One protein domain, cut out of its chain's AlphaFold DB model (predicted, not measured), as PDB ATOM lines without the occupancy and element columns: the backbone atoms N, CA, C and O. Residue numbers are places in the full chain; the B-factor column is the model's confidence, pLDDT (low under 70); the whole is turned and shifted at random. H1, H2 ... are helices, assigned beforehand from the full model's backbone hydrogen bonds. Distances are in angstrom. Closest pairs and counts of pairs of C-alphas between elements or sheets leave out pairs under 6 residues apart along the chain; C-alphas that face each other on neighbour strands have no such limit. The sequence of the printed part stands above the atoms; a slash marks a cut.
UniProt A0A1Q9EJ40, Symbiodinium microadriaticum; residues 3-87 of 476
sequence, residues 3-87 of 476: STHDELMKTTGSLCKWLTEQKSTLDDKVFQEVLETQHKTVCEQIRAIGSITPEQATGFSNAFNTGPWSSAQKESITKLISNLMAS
ATOM      1  N   SER A   3     381.681 360.803 433.583       60.06
ATOM      2  CA  SER A   3     381.302 359.386 433.701       60.06
ATOM      3  C   SER A   3     380.487 359.027 434.945       60.06
ATOM      4  O   SER A   3     379.743 358.060 434.910       60.06
ATOM      5  N   THR A   4     380.597 359.763 436.056       82.06
ATOM      6  CA  THR A   4     380.069 359.271 437.343       82.06
ATOM      7  C   THR A   4     378.556 359.421 437.491       82.06
ATOM      8  O   THR A   4     377.922 358.616 438.169       82.06
ATOM      9  N   HIS A   5     377.959 360.442 436.871       87.94
ATOM     10  CA  HIS A   5     376.525 360.698 436.996       87.94
ATOM     11  C   HIS A   5     375.695 359.737 436.140       87.94
ATOM     12  O   HIS A   5     374.766 359.100 436.638       87.94
ATOM     13  N   ASP A   6     376.032 359.627 434.856       90.19
ATOM     14  CA  ASP A   6     375.258 358.831 433.901       90.19
ATOM     15  C   ASP A   6     375.368 357.338 434.210       90.19
ATOM     16  O   ASP A   6     374.390 356.596 434.098       90.19
ATOM     17  N   GLU A   7     376.532 356.910 434.700       91.81
ATOM     18  CA  GLU A   7     376.732 355.568 435.229       91.81
ATOM     19  C   GLU A   7     375.843 355.310 436.448       91.81
ATOM     20  O   GLU A   7     375.153 354.293 436.485       91.81
ATOM     21  N   LEU A   8     375.764 356.249 437.397       92.19
ATOM     22  CA  LEU A   8     374.896 356.106 438.568       92.19
ATOM     23  C   LEU A   8     373.404 356.085 438.201       92.19
ATOM     24  O   LEU A   8     372.623 355.330 438.779       92.19
ATOM     25  N   MET A   9     372.992 356.886 437.224       94.06
ATOM     26  CA  MET A   9     371.633 356.853 436.681       94.06
ATOM     27  C   MET A   9     371.311 355.497 436.045       94.06
ATOM     28  O   MET A   9     370.252 354.917 436.305       94.06
ATOM     29  N   LYS A  10     372.244 354.955 435.255       94.31
ATOM     30  CA  LYS A  10     372.107 353.641 434.622       94.31
ATOM     31  C   LYS A  10     372.053 352.519 435.660       94.31
ATOM     32  O   LYS A  10     371.170 351.667 435.573       94.31
ATOM     33  N   THR A  11     372.940 352.529 436.657       94.12
ATOM     34  CA  THR A  11     372.945 351.524 437.733       94.12
ATOM     35  C   THR A  11     371.683 351.608 438.582       94.12
ATOM     36  O   THR A  11     371.094 350.572 438.877       94.12
ATOM     37  N   THR A  12     371.195 352.813 438.883       94.88
ATOM     38  CA  THR A  12     369.922 353.019 439.592       94.88
ATOM     39  C   THR A  12     368.741 352.448 438.804       94.88
ATOM     40  O   THR A  12     367.884 351.774 439.378       94.88
ATOM     41  N   GLY A  13     368.699 352.673 437.488       95.19
ATOM     42  CA  GLY A  13     367.670 352.106 436.616       95.19
ATOM     43  C   GLY A  13     367.700 350.575 436.594       95.19
ATOM     44  O   GLY A  13     366.659 349.937 436.764       95.19
ATOM     45  N   SER A  14     368.887 349.979 436.447       95.62
ATOM     46  CA  SER A  14     369.071 348.522 436.506       95.62
ATOM     47  C   SER A  14     368.680 347.944 437.869       95.62
ATOM     48  O   SER A  14     367.996 346.924 437.924       95.62
ATOM     49  N   LEU A  15     369.042 348.618 438.965       96.62
ATOM     50  CA  LEU A  15     368.677 348.221 440.324       96.62
ATOM     51  C   LEU A  15     367.158 348.239 440.531       96.62
ATOM     52  O   LEU A  15     366.613 347.303 441.109       96.62
ATOM     53  N   CYS A  16     366.460 349.271 440.045       96.50
ATOM     54  CA  CYS A  16     365.001 349.353 440.164       96.50
ATOM     55  C   CYS A  16     364.299 348.216 439.409       96.50
ATOM     56  O   CYS A  16     363.345 347.639 439.931       96.50
ATOM     57  N   LYS A  17     364.783 347.866 438.209       96.56
ATOM     58  CA  LYS A  17     364.284 346.706 437.450       96.56
ATOM     59  C   LYS A  17     364.505 345.400 438.209       96.56
ATOM     60  O   LYS A  17     363.543 344.679 438.451       96.56
ATOM     61  N   TRP A  18     365.730 345.162 438.678       97.31
ATOM     62  CA  TRP A  18     366.066 343.969 439.458       97.31
ATOM     63  C   TRP A  18     365.207 343.845 440.723       97.31
ATOM     64  O   TRP A  18     364.613 342.800 440.962       97.31
ATOM     65  N   LEU A  19     365.048 344.925 441.498       97.62
ATOM     66  CA  LEU A  19     364.180 344.927 442.683       97.62
ATOM     67  C   LEU A  19     362.718 344.602 442.339       97.62
ATOM     68  O   LEU A  19     362.009 344.030 443.158       97.62
ATOM     69  N   THR A  20     362.251 344.967 441.145       96.94
ATOM     70  CA  THR A  20     360.877 344.683 440.712       96.94
ATOM     71  C   THR A  20     360.700 343.196 440.405       96.94
ATOM     72  O   THR A  20     359.712 342.606 440.830       96.94
ATOM     73  N   GLU A  21     361.678 342.578 439.741       96.88
ATOM     74  CA  GLU A  21     361.702 341.136 439.456       96.88
ATOM     75  C   GLU A  21     361.817 340.304 440.743       96.88
ATOM     76  O   GLU A  21     361.088 339.333 440.930       96.88
ATOM     77  N   GLN A  22     362.670 340.726 441.683       97.81
ATOM     78  CA  GLN A  22     362.849 340.017 442.956       97.81
ATOM     79  C   GLN A  22     361.609 340.042 443.849       97.81
ATOM     80  O   GLN A  22     361.430 339.137 444.664       97.81
ATOM     81  N   LYS A  23     360.732 341.039 443.691       97.25
ATOM     82  CA  LYS A  23     359.516 341.165 444.502       97.25
ATOM     83  C   LYS A  23     358.577 339.965 444.352       97.25
ATOM     84  O   LYS A  23     357.888 339.628 445.302       97.25
ATOM     85  N   SER A  24     358.530 339.329 443.178       96.31
ATOM     86  CA  SER A  24     357.706 338.127 442.968       96.31
ATOM     87  C   SER A  24     358.364 336.832 443.443       96.31
ATOM     88  O   SER A  24     357.692 335.809 443.525       96.31
ATOM     89  N   THR A  25     359.671 336.855 443.700       97.62
ATOM     90  CA  THR A  25     360.466 335.652 443.984       97.62
ATOM     91  C   THR A  25     360.785 335.508 445.467       97.62
ATOM     92  O   THR A  25     360.839 334.393 445.977       97.62
ATOM     93  N   LEU A  26     361.016 336.622 446.161       97.38
ATOM     94  CA  LEU A  26     361.392 336.633 447.571       97.38
ATOM     95  C   LEU A  26     360.162 336.747 448.476       97.38
ATOM     96  O   LEU A  26     359.180 337.395 448.126       97.38
ATOM     97  N   ASP A  27     360.259 336.167 449.673       98.00
ATOM     98  CA  ASP A  27     359.299 336.424 450.746       98.00
ATOM     99  C   ASP A  27     359.260 337.921 451.089       98.00
ATOM    100  O   ASP A  27     360.303 338.584 451.120       98.00
ATOM    101  N   ASP A  28     358.069 338.443 451.389       97.44
ATOM    102  CA  ASP A  28     357.849 339.869 451.641       97.44
ATOM    103  C   ASP A  28     358.781 340.417 452.729       97.44
ATOM    104  O   ASP A  28     359.303 341.527 452.594       97.44
ATOM    105  N   LYS A  29     359.040 339.648 453.794       97.62
ATOM    106  CA  LYS A  29     359.909 340.100 454.885       97.62
ATOM    107  C   LYS A  29     361.356 340.242 454.415       97.62
ATOM    108  O   LYS A  29     361.986 341.269 454.668       97.62
ATOM    109  N   VAL A  30     361.864 339.240 453.698       97.62
ATOM    110  CA  VAL A  30     363.230 339.240 453.150       97.62
ATOM    111  C   VAL A  30     363.383 340.345 452.106       97.62
ATOM    112  O   VAL A  30     364.381 341.066 452.094       97.62
ATOM    113  N   PHE A  31     362.369 340.532 451.261       97.94
ATOM    114  CA  PHE A  31     362.351 341.591 450.262       97.94
ATOM    115  C   PHE A  31     362.458 342.981 450.902       97.94
ATOM    116  O   PHE A  31     363.240 343.806 450.429       97.94
ATOM    117  N   GLN A  32     361.746 343.241 452.005       97.88
ATOM    118  CA  GLN A  32     361.855 344.520 452.720       97.88
ATOM    119  C   GLN A  32     363.262 344.773 453.279       97.88
ATOM    120  O   GLN A  32     363.757 345.897 453.176       97.88
ATOM    121  N   GLU A  33     363.938 343.753 453.815       97.38
ATOM    122  CA  GLU A  33     365.317 343.880 454.319       97.38
ATOM    123  C   GLU A  33     366.310 344.213 453.191       97.38
ATOM    124  O   GLU A  33     367.145 345.121 453.322       97.38
ATOM    125  N   VAL A  34     366.181 343.536 452.043       97.38
ATOM    126  CA  VAL A  34     366.963 343.837 450.830       97.38
ATOM    127  C   VAL A  34     366.700 345.270 450.379       97.38
ATOM    128  O   VAL A  34     367.634 346.022 450.099       97.38
ATOM    129  N   LEU A  35     365.435 345.677 450.351       97.81
ATOM    130  CA  LEU A  35     365.022 346.987 449.871       97.81
ATOM    131  C   LEU A  35     365.524 348.114 450.786       97.81
ATOM    132  O   LEU A  35     366.009 349.136 450.296       97.81
ATOM    133  N   GLU A  36     365.499 347.928 452.108       97.75
ATOM    134  CA  GLU A  36     366.083 348.883 453.054       97.75
ATOM    135  C   GLU A  36     367.607 349.001 452.895       97.75
ATOM    136  O   GLU A  36     368.153 350.111 452.922       97.75
ATOM    137  N   THR A  37     368.293 347.876 452.681       97.50
ATOM    138  CA  THR A  37     369.741 347.845 452.437       97.50
ATOM    139  C   THR A  37     370.096 348.604 451.160       97.50
ATOM    140  O   THR A  37     370.931 349.510 451.191       97.50
ATOM    141  N   GLN A  38     369.392 348.324 450.059       97.44
ATOM    142  CA  GLN A  38     369.601 349.010 448.783       97.44
ATOM    143  C   GLN A  38     369.267 350.502 448.869       97.44
ATOM    144  O   GLN A  38     370.005 351.333 448.341       97.44
ATOM    145  N   HIS A  39     368.215 350.879 449.603       98.00
ATOM    146  CA  HIS A  39     367.885 352.284 449.846       98.00
ATOM    147  C   HIS A  39     369.032 353.034 450.551       98.00
ATOM    148  O   HIS A  39     369.339 354.172 450.178       98.00
ATOM    149  N   LYS A  40     369.694 352.414 451.541       96.19
ATOM    150  CA  LYS A  40     370.860 353.007 452.223       96.19
ATOM    151  C   LYS A  40     372.028 353.195 451.253       96.19
ATOM    152  O   LYS A  40     372.548 354.310 451.169       96.19
ATOM    153  N   THR A  41     372.368 352.163 450.481       95.25
ATOM    154  CA  THR A  41     373.451 352.204 449.483       95.25
ATOM    155  C   THR A  41     373.213 353.286 448.432       95.25
ATOM    156  O   THR A  41     374.088 354.117 448.188       95.25
ATOM    157  N   VAL A  42     372.005 353.357 447.872       95.94
ATOM    158  CA  VAL A  42     371.618 354.400 446.912       95.94
ATOM    159  C   VAL A  42     371.748 355.793 447.529       95.94
ATOM    160  O   VAL A  42     372.324 356.694 446.921       95.94
ATOM    161  N   CYS A  43     371.262 355.998 448.756       95.25
ATOM    162  CA  CYS A  43     371.388 357.291 449.428       95.25
ATOM    163  C   CYS A  43     372.855 357.716 449.616       95.25
ATOM    164  O   CYS A  43     373.163 358.906 449.550       95.25
ATOM    165  N   GLU A  44     373.763 356.779 449.878       90.88
ATOM    166  CA  GLU A  44     375.200 357.050 449.985       90.88
ATOM    167  C   GLU A  44     375.823 357.398 448.633       90.88
ATOM    168  O   GLU A  44     376.539 358.398 448.542       90.88
ATOM    169  N   GLN A  45     375.472 356.659 447.580       91.94
ATOM    170  CA  GLN A  45     375.921 356.943 446.218       91.94
ATOM    171  C   GLN A  45     375.463 358.329 445.748       91.94
ATOM    172  O   GLN A  45     376.280 359.107 445.260       91.94
ATOM    173  N   ILE A  46     374.199 358.704 445.986       92.12
ATOM    174  CA  ILE A  46     373.701 360.040 445.625       92.12
ATOM    175  C   ILE A  46     374.441 361.134 446.418       92.12
ATOM    176  O   ILE A  46     374.796 362.176 445.863       92.12
ATOM    177  N   ARG A  47     374.751 360.912 447.706       89.75
ATOM    178  CA  ARG A  47     375.559 361.867 448.499       89.75
ATOM    179  C   ARG A  47     376.980 362.022 447.959       89.75
ATOM    180  O   ARG A  47     377.540 363.109 448.107       89.75
ATOM    181  N   ALA A  48     377.552 360.974 447.369       85.81
ATOM    182  CA  ALA A  48     378.904 360.991 446.821       85.81
ATOM    183  C   ALA A  48     379.030 361.852 445.548       85.81
ATOM    184  O   ALA A  48     380.105 362.393 445.305       85.81
ATOM    185  N   ILE A  49     377.940 362.061 444.791       87.38
ATOM    186  CA  ILE A  49     377.933 362.930 443.593       87.38
ATOM    187  C   ILE A  49     378.294 364.384 443.955       87.38
ATOM    188  O   ILE A  49     378.931 365.100 443.185       87.38
ATOM    189  N   GLY A  50     377.899 364.845 445.147       84.12
ATOM    190  CA  GLY A  50     378.252 366.162 445.689       84.12
ATOM    191  C   GLY A  50     377.473 367.355 445.115       84.12
ATOM    192  O   GLY A  50     377.216 368.298 445.863       84.12
ATOM    193  N   SER A  51     377.066 367.324 443.843       87.62
ATOM    194  CA  SER A  51     376.183 368.321 443.214       87.62
ATOM    195  C   SER A  51     375.429 367.719 442.033       87.62
ATOM    196  O   SER A  51     376.014 366.927 441.299       87.62
ATOM    197  N   ILE A  52     374.179 368.133 441.813       91.25
ATOM    198  CA  ILE A  52     373.361 367.664 440.683       91.25
ATOM    199  C   ILE A  52     372.743 368.854 439.947       91.25
ATOM    200  O   ILE A  52     372.398 369.859 440.576       91.25
ATOM    201  N   THR A  53     372.592 368.752 438.628       92.69
ATOM    202  CA  THR A  53     371.825 369.732 437.842       92.69
ATOM    203  C   THR A  53     370.314 369.467 437.958       92.69
ATOM    204  O   THR A  53     369.908 368.379 438.371       92.69
ATOM    205  N   PRO A  54     369.444 370.432 437.603       94.88
ATOM    206  CA  PRO A  54     367.998 370.203 437.590       94.88
ATOM    207  C   PRO A  54     367.566 369.047 436.675       94.88
ATOM    208  O   PRO A  54     366.741 368.238 437.079       94.88
ATOM    209  N   GLU A  55     368.162 368.919 435.487       94.88
ATOM    210  CA  GLU A  55     367.865 367.828 434.543       94.88
ATOM    211  C   GLU A  55     368.227 366.458 435.127       94.88
ATOM    212  O   GLU A  55     367.448 365.507 435.065       94.88
ATOM    213  N   GLN A  56     369.391 366.384 435.772       93.38
ATOM    214  CA  GLN A  56     369.862 365.202 436.486       93.38
ATOM    215  C   GLN A  56     368.933 364.826 437.646       93.38
ATOM    216  O   GLN A  56     368.595 363.657 437.825       93.38
ATOM    217  N   ALA A  57     368.469 365.820 438.405       95.69
ATOM    218  CA  ALA A  57     367.508 365.619 439.481       95.69
ATOM    219  C   ALA A  57     366.190 365.029 438.972       95.69
ATOM    220  O   ALA A  57     365.691 364.065 439.552       95.69
ATOM    221  N   THR A  58     365.658 365.560 437.866       96.38
ATOM    222  CA  THR A  58     364.465 365.017 437.206       96.38
ATOM    223  C   THR A  58     364.701 363.582 436.738       96.38
ATOM    224  O   THR A  58     363.844 362.725 436.951       96.38
ATOM    225  N   GLY A  59     365.879 363.295 436.175       94.56
ATOM    226  CA  GLY A  59     366.298 361.941 435.821       94.56
ATOM    227  C   GLY A  59     366.221 360.983 437.012       94.56
ATOM    228  O   GLY A  59     365.527 359.967 436.936       94.56
ATOM    229  N   PHE A  60     366.864 361.327 438.131       94.94
ATOM    230  CA  PHE A  60     366.826 360.509 439.344       94.94
ATOM    231  C   PHE A  60     365.400 360.319 439.858       94.94
ATOM    232  O   PHE A  60     364.993 359.190 440.127       94.94
ATOM    233  N   SER A  61     364.616 361.395 439.958       95.38
ATOM    234  CA  SER A  61     363.221 361.318 440.400       95.38
ATOM    235  C   SER A  61     362.397 360.364 439.533       95.38
ATOM    236  O   SER A  61     361.655 359.544 440.073       95.38
ATOM    237  N   ASN A  62     362.568 360.401 438.210       95.56
ATOM    238  CA  ASN A  62     361.885 359.486 437.297       95.56
ATOM    239  C   ASN A  62     362.331 358.033 437.509       95.56
ATOM    240  O   ASN A  62     361.481 357.152 437.632       95.56
ATOM    241  N   ALA A  63     363.639 357.781 437.632       94.12
ATOM    242  CA  ALA A  63     364.165 356.442 437.892       94.12
ATOM    243  C   ALA A  63     363.607 355.855 439.205       94.12
ATOM    244  O   ALA A  63     363.078 354.743 439.212       94.12
ATOM    245  N   PHE A  64     363.613 356.624 440.299       95.00
ATOM    246  CA  PHE A  64     363.090 356.171 441.595       95.00
ATOM    247  C   PHE A  64     361.570 356.039 441.640       95.00
ATOM    248  O   PHE A  64     361.047 355.241 442.418       95.00
ATOM    249  N   ASN A  65     360.832 356.768 440.807       94.69
ATOM    250  CA  ASN A  65     359.385 356.602 440.748       94.69
ATOM    251  C   ASN A  65     358.974 355.244 440.164       94.69
ATOM    252  O   ASN A  65     357.951 354.712 440.596       94.69
ATOM    253  N   THR A  66     359.788 354.669 439.271       94.25
ATOM    254  CA  THR A  66     359.522 353.354 438.655       94.25
ATOM    255  C   THR A  66     359.829 352.158 439.558       94.25
ATOM    256  O   THR A  66     359.255 351.092 439.359       94.25
ATOM    257  N   GLY A  67     360.706 352.309 440.556       95.31
ATOM    258  CA  GLY A  67     361.092 351.204 441.439       95.31
ATOM    259  C   GLY A  67     360.073 350.904 442.552       95.31
ATOM    260  O   GLY A  67     359.262 351.771 442.908       95.31
ATOM    261  N   PRO A  68     360.153 349.712 443.180       97.44
ATOM    262  CA  PRO A  68     359.218 349.241 444.209       97.44
ATOM    263  C   PRO A  68     359.451 349.881 445.593       97.44
ATOM    264  O   PRO A  68     359.211 349.261 446.623       97.44
ATOM    265  N   TRP A  69     359.929 351.123 445.633       97.75
ATOM    266  CA  TRP A  69     360.263 351.841 446.861       97.75
ATOM    267  C   TRP A  69     359.013 352.234 447.650       97.75
ATOM    268  O   TRP A  69     358.008 352.661 447.073       97.75
ATOM    269  N   SER A  70     359.106 352.180 448.978       97.56
ATOM    270  CA  SER A  70     358.055 352.712 449.851       97.56
ATOM    271  C   SER A  70     357.956 354.239 449.743       97.56
ATOM    272  O   SER A  70     358.911 354.923 449.363       97.56
ATOM    273  N   SER A  71     356.804 354.799 450.120       96.88
ATOM    274  CA  SER A  71     356.584 356.252 450.134       96.88
ATOM    275  C   SER A  71     357.619 356.989 450.993       96.88
ATOM    276  O   SER A  71     358.173 357.997 450.553       96.88
ATOM    277  N   ALA A  72     357.960 356.441 452.162       97.38
ATOM    278  CA  ALA A  72     358.967 357.003 453.063       97.38
ATOM    279  C   ALA A  72     360.374 357.036 452.437       97.38
ATOM    280  O   ALA A  72     361.119 358.004 452.602       97.38
ATOM    281  N   GLN A  73     360.744 356.002 451.677       97.75
ATOM    282  CA  GLN A  73     362.032 355.950 450.976       97.75
ATOM    283  C   GLN A  73     362.073 356.925 449.797       97.75
ATOM    284  O   GLN A  73     363.061 357.641 449.633       97.75
ATOM    285  N   LYS A  74     360.985 357.025 449.019       97.50
ATOM    286  CA  LYS A  74     360.864 358.024 447.944       97.50
ATOM    287  C   LYS A  74     360.981 359.448 448.491       97.50
ATOM    288  O   LYS A  74     361.694 360.263 447.906       97.50
ATOM    289  N   GLU A  75     360.358 359.742 449.633       97.25
ATOM    290  CA  GLU A  75     360.487 361.038 450.309       97.25
ATOM    291  C   GLU A  75     361.933 361.302 450.763       97.25
ATOM    292  O   GLU A  75     362.483 362.374 450.497       97.25
ATOM    293  N   SER A  76     362.579 360.314 451.394       97.19
ATOM    294  CA  SER A  76     363.982 360.394 451.827       97.19
ATOM    295  C   SER A  76     364.926 360.709 450.660       97.19
ATOM    296  O   SER A  76     365.717 361.656 450.740       97.19
ATOM    297  N   ILE A  77     364.800 359.976 449.549       96.75
ATOM    298  CA  ILE A  77     365.595 360.186 448.334       96.75
ATOM    299  C   ILE A  77     365.297 361.565 447.726       96.75
ATOM    300  O   ILE A  77     366.221 362.327 447.447       96.75
ATOM    301  N   THR A  78     364.023 361.939 447.589       96.75
ATOM    302  CA  THR A  78     363.610 363.236 447.016       96.75
ATOM    303  C   THR A  78     364.146 364.411 447.829       96.75
ATOM    304  O   THR A  78     364.635 365.398 447.274       96.75
ATOM    305  N   LYS A  79     364.122 364.302 449.160       96.38
ATOM    306  CA  LYS A  79     364.702 365.299 450.062       96.38
ATOM    307  C   LYS A  79     366.215 365.398 449.892       96.38
ATOM    308  O   LYS A  79     366.767 366.493 449.959       96.38
ATOM    309  N   LEU A  80     366.895 364.274 449.673       95.25
ATOM    310  CA  LEU A  80     368.337 364.223 449.440       95.25
ATOM    311  C   LEU A  80     368.708 364.895 448.109       95.25
ATOM    312  O   LEU A  80     369.563 365.779 448.107       95.25
ATOM    313  N   ILE A  81     367.999 364.566 447.027       95.19
ATOM    314  CA  ILE A  81     368.111 365.207 445.705       95.19
ATOM    315  C   ILE A  81     367.865 366.719 445.828       95.19
ATOM    316  O   ILE A  81     368.694 367.523 445.408       95.19
ATOM    317  N   SER A  82     366.786 367.117 446.506       94.50
ATOM    318  CA  SER A  82     366.443 368.530 446.732       94.50
ATOM    319  C   SER A  82     367.526 369.271 447.519       94.50
ATOM    320  O   SER A  82     367.847 370.413 447.201       94.50
ATOM    321  N   ASN A  83     368.128 368.634 448.528       92.50
ATOM    322  CA  ASN A  83     369.236 369.221 449.283       92.50
ATOM    323  C   ASN A  83     370.489 369.408 448.414       92.50
ATOM    324  O   ASN A  83     371.183 370.410 448.580       92.50
ATOM    325  N   LEU A  84     370.774 368.477 447.497       90.75
ATOM    326  CA  LEU A  84     371.892 368.594 446.555       90.75
ATOM    327  C   LEU A  84     371.663 369.697 445.516       90.75
ATOM    328  O   LEU A  84     372.611 370.396 445.166       90.75
ATOM    329  N   MET A  85     370.418 369.899 445.074       92.50
ATOM    330  CA  MET A  85     370.053 371.011 444.189       92.50
ATOM    331  C   MET A  85     370.091 372.365 444.904       92.50
ATOM    332  O   MET A  85     370.658 373.326 444.392       92.50
ATOM    333  N   ALA A  86     369.467 372.459 446.085       89.25
ATOM    334  CA  ALA A  86     369.330 373.710 446.834       89.25
ATOM    335  C   ALA A  86     370.659 374.179 447.429       89.25
ATOM    336  O   ALA A  86     370.876 375.374 447.639       89.25
ATOM    337  N   SER A  87     371.546 373.231 447.715       78.94
ATOM    338  CA  SER A  87     372.858 373.493 448.266       78.94
ATOM    339  C   SER A  87     373.910 372.924 447.319       78.94
ATOM    340  O   SER A  87     374.539 371.917 447.649       78.94
TER     341      SER A  87
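This is residues 3 to 87 of the 476 residues of a protein of Symbiodinium microadriaticum (UniProt A0A1Q9EJ40). Four nearly parallel helices make an up-and-down bundle, each running against the one before; H2, the longest, sits between H1 and H4, and H3 closes the ring. The 85 printed residues, all helix in class, hold H1, H2, H3, H4 in that order and no named strand. It is compact, radius of gyration of the C-alphas 12.7 A, but elongated, 39 by 24 by 18 A.

H2, residues 28 to 49, touches H1, residues 3 to 22, in a hairpin at 6 degrees, a shallow tilt, closest C-alphas Ile 49 and His 5, 7.1 A. With residues 39 to 47 alone H2 touches H4, residues 71 to 86, the same way, closest C-alphas Cys 43 and Ile 77, 6.6 A. H3, residues 54 to 66, forms a hairpin with H4, closest C-alphas Ala 57 and Ile 81, 6.3 A. H1 touches H3 with residues 9 to 16 alone, closest C-alphas Gly 13 and Ala 63, 5.7 A. H1 and H4 are apart, as are H2 and H3. In H1, H2, H3 and H4 every O i to N i+4 pair is within hydrogen-bond range.

H2 is 31.6 A long, H1 28.3 A, H4 21.9 A, H3 18.9 A. C-alpha 3 is at (381.302, 359.386, 433.701), C-alpha 86 at (369.330, 373.710, 446.834).

The C-alphas farthest apart, Thr 25 and Ser 87, are 40.0 A apart. The printed part has no cut, its three links are tight, and residue 3 alone is under pLDDT 70.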